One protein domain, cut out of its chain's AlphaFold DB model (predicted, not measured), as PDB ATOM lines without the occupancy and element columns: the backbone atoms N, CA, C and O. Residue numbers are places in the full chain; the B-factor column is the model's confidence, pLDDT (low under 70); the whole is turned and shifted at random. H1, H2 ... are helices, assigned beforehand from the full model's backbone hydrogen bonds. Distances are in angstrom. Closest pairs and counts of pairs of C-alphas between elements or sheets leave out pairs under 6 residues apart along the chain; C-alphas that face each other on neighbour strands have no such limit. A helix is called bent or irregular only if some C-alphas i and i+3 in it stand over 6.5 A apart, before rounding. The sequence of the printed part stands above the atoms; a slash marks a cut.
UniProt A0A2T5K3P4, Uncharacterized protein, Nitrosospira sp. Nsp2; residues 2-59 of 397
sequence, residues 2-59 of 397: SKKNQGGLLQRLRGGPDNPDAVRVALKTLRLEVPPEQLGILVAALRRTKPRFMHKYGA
ATOM      1  N   SER A   2     224.840 150.879 172.729       48.91
ATOM      2  CA  SER A   2     223.838 151.160 171.692       48.91
ATOM      3  C   SER A   2     223.016 149.901 171.392       48.91
ATOM      4  O   SER A   2     223.584 148.848 171.100       48.91
ATOM      5  N   LYS A   3     221.679 150.014 171.403       58.88
ATOM      6  CA  LYS A   3     220.724 148.957 170.997       58.88
ATOM      7  C   LYS A   3     221.069 148.312 169.637       58.88
ATOM      8  O   LYS A   3     220.647 147.192 169.361       58.88
ATOM      9  N   LYS A   4     221.864 148.999 168.809       60.72
ATOM     10  CA  LYS A   4     222.297 148.580 167.472       60.72
ATOM     11  C   LYS A   4     223.150 147.297 167.471       60.72
ATOM     12  O   LYS A   4     222.914 146.438 166.626       60.72
ATOM     13  N   ASN A   5     224.055 147.103 168.440       62.56
ATOM     14  CA  ASN A   5     224.940 145.920 168.465       62.56
ATOM     15  C   ASN A   5     224.210 144.641 168.909       62.56
ATOM     16  O   ASN A   5     224.423 143.573 168.338       62.56
ATOM     17  N   GLN A   6     223.273 144.750 169.860       61.56
ATOM     18  CA  GLN A   6     222.422 143.621 170.263       61.56
ATOM     19  C   GLN A   6     221.508 143.152 169.121       61.56
ATOM     20  O   GLN A   6     221.274 141.952 168.962       61.56
ATOM     21  N   GLY A   7     221.017 144.090 168.302       68.00
ATOM     22  CA  GLY A   7     220.210 143.784 167.120       68.00
ATOM     23  C   GLY A   7     220.952 142.912 166.103       68.00
ATOM     24  O   GLY A   7     220.381 141.937 165.618       68.00
ATOM     25  N   GLY A   8     222.234 143.200 165.853       78.38
ATOM     26  CA  GLY A   8     223.065 142.439 164.912       78.38
ATOM     27  C   GLY A   8     223.293 140.984 165.338       78.38
ATOM     28  O   GLY A   8     223.116 140.073 164.531       78.38
ATOM     29  N   LEU A   9     223.607 140.740 166.618       76.50
ATOM     30  CA  LEU A   9     223.787 139.377 167.143       76.50
ATOM     31  C   LEU A   9     222.498 138.554 167.064       76.50
ATOM     32  O   LEU A   9     222.510 137.414 166.598       76.50
ATOM     33  N   LEU A  10     221.371 139.148 167.468       71.69
ATOM     34  CA  LEU A  10     220.067 138.494 167.381       71.69
ATOM     35  C   LEU A  10     219.679 138.186 165.935       71.69
ATOM     36  O   LEU A  10     219.125 137.121 165.679       71.69
ATOM     37  N   GLN A  11     219.970 139.082 164.992       77.44
ATOM     38  CA  GLN A  11     219.684 138.858 163.576       77.44
ATOM     39  C   GLN A  11     220.516 137.701 163.009       77.44
ATOM     40  O   GLN A  11     219.957 136.830 162.345       77.44
ATOM     41  N   ARG A  12     221.815 137.637 163.335       79.62
ATOM     42  CA  ARG A  12     222.704 136.538 162.915       79.62
ATOM     43  C   ARG A  12     222.264 135.190 163.480       79.62
ATOM     44  O   ARG A  12     222.228 134.206 162.751       79.62
ATOM     45  N   LEU A  13     221.878 135.146 164.755       82.25
ATOM     46  CA  LEU A  13     221.382 133.917 165.374       82.25
ATOM     47  C   LEU A  13     220.006 133.511 164.830       82.25
ATOM     48  O   LEU A  13     219.796 132.333 164.564       82.25
ATOM     49  N   ARG A  14     219.076 134.453 164.621       79.62
ATOM     50  CA  ARG A  14     217.738 134.161 164.069       79.62
ATOM     51  C   ARG A  14     217.779 133.685 162.621       79.62
ATOM     52  O   ARG A  14     217.050 132.762 162.291       79.62
ATOM     53  N   GLY A  15     218.615 134.299 161.784       77.94
ATOM     54  CA  GLY A  15     218.804 133.878 160.391       77.94
ATOM     55  C   GLY A  15     219.650 132.609 160.243       77.94
ATOM     56  O   GLY A  15     219.749 132.066 159.147       77.94
ATOM     57  N   GLY A  16     220.276 132.151 161.329       78.00
ATOM     58  CA  GLY A  16     221.109 130.959 161.349       78.00
ATOM     59  C   GLY A  16     220.316 129.650 161.445       78.00
ATOM     60  O   GLY A  16     219.119 129.653 161.737       78.00
ATOM     61  N   PRO A  17     220.996 128.507 161.277       76.56
ATOM     62  CA  PRO A  17     220.379 127.183 161.284       76.56
ATOM     63  C   PRO A  17     219.724 126.857 162.635       76.56
ATOM     64  O   PRO A  17     220.192 127.293 163.685       76.56
ATOM     65  N   ASP A  18     218.638 126.082 162.622       83.69
ATOM     66  CA  ASP A  18     217.966 125.596 163.843       83.69
ATOM     67  C   ASP A  18     218.492 124.239 164.329       83.69
ATOM     68  O   ASP A  18     218.171 123.803 165.437       83.69
ATOM     69  N   ASN A  19     219.328 123.576 163.524       90.38
ATOM     70  CA  ASN A  19     220.016 122.353 163.922       90.38
ATOM     71  C   ASN A  19     221.035 122.667 165.043       90.38
ATOM     72  O   ASN A  19     221.930 123.487 164.809       90.38
ATOM     73  N   PRO A  20     220.956 122.010 166.221       89.75
ATOM     74  CA  PRO A  20     221.887 122.230 167.325       89.75
ATOM     75  C   PRO A  20     223.369 122.133 166.944       89.75
ATOM     76  O   PRO A  20     224.168 122.932 167.426       89.75
ATOM     77  N   ASP A  21     223.744 121.222 166.048       88.44
ATOM     78  CA  ASP A  21     225.148 121.035 165.670       88.44
ATOM     79  C   ASP A  21     225.661 122.216 164.837       88.44
ATOM     80  O   ASP A  21     226.795 122.667 164.994       88.44
ATOM     81  N   ALA A  22     224.799 122.781 163.993       89.62
ATOM     82  CA  ALA A  22     225.127 123.954 163.197       89.62
ATOM     83  C   ALA A  22     225.141 125.235 164.054       89.62
ATOM     84  O   ALA A  22     225.996 126.099 163.857       89.62
ATOM     85  N   VAL A  23     224.264 125.331 165.065       93.19
ATOM     86  CA  VAL A  23     224.329 126.389 166.091       93.19
ATOM     87  C   VAL A  23     225.634 126.292 166.882       93.19
ATOM     88  O   VAL A  23     226.252 127.321 167.138       93.19
ATOM     89  N   ARG A  24     226.101 125.081 167.215       93.12
ATOM     90  CA  ARG A  24     227.391 124.859 167.890       93.12
ATOM     91  C   ARG A  24     228.562 125.389 167.060       93.12
ATOM     92  O   ARG A  24     229.427 126.081 167.592       93.12
ATOM     93  N   VAL A  25     228.576 125.101 165.757       90.94
ATOM     94  CA  VAL A  25     229.596 125.621 164.830       90.94
ATOM     95  C   VAL A  25     229.529 127.149 164.744       90.94
ATOM     96  O   VAL A  25     230.562 127.802 164.831       90.94
ATOM     97  N   ALA A  26     228.333 127.736 164.656       91.81
ATOM     98  CA  ALA A  26     228.181 129.191 164.664       91.81
ATOM     99  C   ALA A  26     228.652 129.818 165.987       91.81
ATOM    100  O   ALA A  26     229.316 130.851 165.977       91.81
ATOM    101  N   LEU A  27     228.354 129.181 167.125       94.31
ATOM    102  CA  LEU A  27     228.804 129.617 168.445       94.31
ATOM    103  C   LEU A  27     230.333 129.638 168.538       94.31
ATOM    104  O   LEU A  27     230.889 130.591 169.077       94.31
ATOM    105  N   LYS A  28     231.001 128.626 167.969       91.31
ATOM    106  CA  LYS A  28     232.467 128.529 167.903       91.31
ATOM    107  C   LYS A  28     233.089 129.794 167.297       91.31
ATOM    108  O   LYS A  28     234.040 130.319 167.862       91.31
ATOM    109  N   THR A  29     232.518 130.311 166.210       90.38
ATOM    110  CA  THR A  29     232.993 131.538 165.548       90.38
ATOM    111  C   THR A  29     232.530 132.806 166.267       90.38
ATOM    112  O   THR A  29     233.322 133.713 166.497       90.38
ATOM    113  N   LEU A  30     231.259 132.869 166.681       92.88
ATOM    114  CA  LEU A  30     230.689 134.062 167.317       92.88
ATOM    115  C   LEU A  30     231.404 134.444 168.616       92.88
ATOM    116  O   LEU A  30     231.548 135.630 168.890       92.88
ATOM    117  N   ARG A  31     231.872 133.467 169.401       94.19
ATOM    118  CA  ARG A  31     232.633 133.734 170.633       94.19
ATOM    119  C   ARG A  31     233.933 134.500 170.389       94.19
ATOM    120  O   ARG A  31     234.346 135.237 171.271       94.19
ATOM    121  N   LEU A  32     234.551 134.331 169.220       91.94
ATOM    122  CA  LEU A  32     235.799 135.008 168.854       91.94
ATOM    123  C   LEU A  32     235.570 136.423 168.319       91.94
ATOM    124  O   LEU A  32     236.438 137.280 168.429       91.94
ATOM    125  N   GLU A  33     234.415 136.662 167.704       91.12
ATOM    126  CA  GLU A  33     234.089 137.950 167.081       91.12
ATOM    127  C   GLU A  33     233.449 138.940 168.059       91.12
ATOM    128  O   GLU A  33     233.462 140.151 167.833       91.12
ATOM    129  N   VAL A  34     232.811 138.425 169.109       90.25
ATOM    130  CA  VAL A  34     232.077 139.226 170.085       90.25
ATOM    131  C   VAL A  34     233.041 139.691 171.179       90.25
ATOM    132  O   VAL A  34     233.728 138.854 171.760       90.25
ATOM    133  N   PRO A  35     233.076 140.997 171.509       89.00
ATOM    134  CA  PRO A  35     233.887 141.491 172.617       89.00
ATOM    135  C   PRO A  35     233.558 140.776 173.940       89.00
ATOM    136  O   PRO A  35     232.381 140.470 174.170       89.00
ATOM    137  N   PRO A  36     234.539 140.539 174.829       85.62
ATOM    138  CA  PRO A  36     234.332 139.801 176.075       85.62
ATOM    139  C   PRO A  36     233.149 140.282 176.922       85.62
ATOM    140  O   PRO A  36     232.354 139.481 177.413       85.62
ATOM    141  N   GLU A  37     232.949 141.597 177.020       87.94
ATOM    142  CA  GLU A  37     231.856 142.208 177.781       87.94
ATOM    143  C   GLU A  37     230.457 141.906 177.207       87.94
ATOM    144  O   GLU A  37     229.436 142.129 177.860       87.94
ATOM    145  N   GLN A  38     230.389 141.378 175.984       90.50
ATOM    146  CA  GLN A  38     229.156 141.012 175.290       90.50
ATOM    147  C   GLN A  38     228.893 139.498 175.284       90.50
ATOM    148  O   GLN A  38     227.841 139.068 174.801       90.50
ATOM    149  N   LEU A  39     229.774 138.679 175.866       92.19
ATOM    150  CA  LEU A  39     229.590 137.225 175.949       92.19
ATOM    151  C   LEU A  39     228.310 136.841 176.712       92.19
ATOM    152  O   LEU A  39     227.567 135.960 176.275       92.19
ATOM    153  N   GLY A  40     227.966 137.568 177.780       92.81
ATOM    154  CA  GLY A  40     226.699 137.363 178.492       92.81
ATOM    155  C   GLY A  40     225.462 137.666 177.636       92.81
ATOM    156  O   GLY A  40     224.465 136.942 177.678       92.81
ATOM    157  N   ILE A  41     225.542 138.695 176.784       93.19
ATOM    158  CA  ILE A  41     224.480 139.043 175.830       93.19
ATOM    159  C   ILE A  41     224.337 137.944 174.775       93.19
ATOM    160  O   ILE A  41     223.212 137.585 174.421       93.19
ATOM    161  N   LEU A  42     225.452 137.389 174.288       94.62
ATOM    162  CA  LEU A  42     225.452 136.277 173.339       94.62
ATOM    163  C   LEU A  42     224.726 135.053 173.918       94.62
ATOM    164  O   LEU A  42     223.849 134.498 173.254       94.62
ATOM    165  N   VAL A  43     225.015 134.672 175.168       95.38
ATOM    166  CA  VAL A  43     224.318 133.564 175.849       95.38
ATOM    167  C   VAL A  43     222.822 133.856 176.004       95.38
ATOM    168  O   VAL A  43     221.985 133.007 175.682       95.38
ATOM    169  N   ALA A  44     222.453 135.067 176.431       93.81
ATOM    170  CA  ALA A  44     221.049 135.463 176.547       93.81
ATOM    171  C   ALA A  44     220.317 135.419 175.190       93.81
ATOM    172  O   ALA A  44     219.172 134.960 175.103       93.81
ATOM    173  N   ALA A  45     220.985 135.847 174.117       93.94
ATOM    174  CA  ALA A  45     220.467 135.781 172.759       93.94
ATOM    175  C   ALA A  45     220.259 134.327 172.309       93.94
ATOM    176  O   ALA A  45     219.158 133.999 171.866       93.94
ATOM    177  N   LEU A  46     221.248 133.445 172.507       94.62
ATOM    178  CA  LEU A  46     221.149 132.010 172.199       94.62
ATOM    179  C   LEU A  46     219.959 131.357 172.899       94.62
ATOM    180  O   LEU A  46     219.189 130.649 172.253       94.62
ATOM    181  N   ARG A  47     219.747 131.647 174.186       93.50
ATOM    182  CA  ARG A  47     218.585 131.144 174.938       93.50
ATOM    183  C   ARG A  47     217.263 131.566 174.334       93.50
ATOM    184  O   ARG A  47     216.349 130.753 174.224       93.50
ATOM    185  N   ARG A  48     217.171 132.825 173.916       92.81
ATOM    186  CA  ARG A  48     215.952 133.368 173.324       92.81
ATOM    187  C   ARG A  48     215.689 132.824 171.922       92.81
ATOM    188  O   ARG A  48     214.534 132.617 171.568       92.81
ATOM    189  N   THR A  49     216.727 132.659 171.105       93.81
ATOM    190  CA  THR A  49     216.566 132.367 169.672       93.81
ATOM    191  C   THR A  49     216.753 130.900 169.318       93.81
ATOM    192  O   THR A  49     216.266 130.479 168.278       93.81
ATOM    193  N   LYS A  50     217.462 130.120 170.145       94.44
ATOM    194  CA  LYS A  50     217.806 128.712 169.891       94.44
ATOM    195  C   LYS A  50     217.475 127.824 171.107       94.44
ATOM    196  O   LYS A  50     218.356 127.148 171.640       94.44
ATOM    197  N   PRO A  51     216.203 127.761 171.545       92.81
ATOM    198  CA  PRO A  51     215.811 127.011 172.742       92.81
ATOM    199  C   PRO A  51     216.100 125.507 172.639       92.81
ATOM    200  O   PRO A  51     216.486 124.900 173.631       92.81
ATOM    201  N   ARG A  52     215.995 124.901 171.446       93.44
ATOM    202  CA  ARG A  52     216.338 123.479 171.230       93.44
ATOM    203  C   ARG A  52     217.820 123.190 171.478       93.44
ATOM    204  O   ARG A  52     218.150 122.184 172.096       93.44
ATOM    205  N   PHE A  53     218.699 124.082 171.022       95.06
ATOM    206  CA  PHE A  53     220.135 123.998 171.289       95.06
ATOM    207  C   PHE A  53     220.404 124.088 172.793       95.06
ATOM    208  O   PHE A  53     221.072 123.221 173.349       95.06
ATOM    209  N   MET A  54     219.805 125.073 173.470       94.88
ATOM    210  CA  MET A  54     219.969 125.216 174.919       94.88
ATOM    211  C   MET A  54     219.382 124.048 175.706       94.88
ATOM    212  O   MET A  54     219.945 123.676 176.722       94.88
ATOM    213  N   HIS A  55     218.289 123.440 175.247       92.75
ATOM    214  CA  HIS A  55     217.742 122.247 175.885       92.75
ATOM    215  C   HIS A  55     218.692 121.045 175.757       92.75
ATOM    216  O   HIS A  55     218.918 120.345 176.737       92.75
ATOM    217  N   LYS A  56     219.302 120.837 174.578       93.75
ATOM    218  CA  LYS A  56     220.274 119.752 174.343       93.75
ATOM    219  C   LYS A  56     221.554 119.930 175.171       93.75
ATOM    220  O   LYS A  56     222.044 118.965 175.750       93.75
ATOM    221  N   TYR A  57     222.114 121.139 175.187       93.12
ATOM    222  CA  TYR A  57     223.438 121.413 175.765       93.12
ATOM    223  C   TYR A  57     223.405 122.038 177.164       93.12
ATOM    224  O   TYR A  57     224.437 122.150 177.811       93.12
ATOM    225  N   GLY A  58     222.227 122.420 177.647       93.00
ATOM    226  CA  GLY A  58     221.958 122.808 179.030       93.00
ATOM    227  C   GLY A  58     221.239 121.715 179.816       93.00
ATOM    228  O   GLY A  58     220.483 122.018 180.734       93.00
ATOM    229  N   ALA A  59     221.397 120.453 179.415       94.44
ATOM    230  CA  ALA A  59     220.867 119.318 180.154       94.44
ATOM    231  C   ALA A  59     221.754 119.001 181.371       94.44
ATOM    232  O   ALA A  59     222.975 119.166 181.325       94.44
TER     233      ALA A  59
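What this domain is: This is residues 2 to 59 of the 397 residues of an uncharacterized protein of Nitrosospira sp. Nsp2 (UniProt A0A2T5K3P4). Helices H2 and H3 run opposite ways side by side, slightly parted, while H1 makes a V with H3, meeting it near their last residues. Short H4 caps the end where H2 begins and H3 ends. The 58 printed residues, with four named helices, H1 to H4, and no named strand, are all helix in class and compact, with a radius of gyration of the C-alphas of 10.8 A and spans of 31 by 20 by 17 A.

Where its parts are: H1, residues 3 to 14, begins at C-alpha 3 (220.724, 148.957, 170.997) and is 16.6 A long. H2, residues 20 to 33, measures 19.9 A. H3, residues 36 to 49, measures 20.3 A and is irregular: C-alphas 37 and 40 are 7.1 A apart. H4, residues 51 to 57, measures 9.9 A and ends at C-alpha 57 (223.438, 121.413, 175.765).

How they stand to each other: H1 touches H3, the same way at a steep tilt of 49 degrees; their closest C-alphas, Arg 14 and Thr 49, are 6.0 A apart. H2 and H3 are close but not clearly touching, with closest C-alphas Arg 31 and Leu 39 at 7.1 A. H2 touches H4 with residues 20 to 23 alone, about perpendicular at 88 degrees, with closest C-alphas Pro 20 and Phe 53 at 4.7 A. In H1 and H4 every O i to N i+4 pair is within hydrogen-bond range; in H2 9 of 10 are, in H3 8 of 10.

The domain as a whole: The farthest C-alphas, Ser 2 and Ala 59, are 33.1 A apart. The printed part has no cut, and its three links are tight. Residues 2 to 7 are under pLDDT 70.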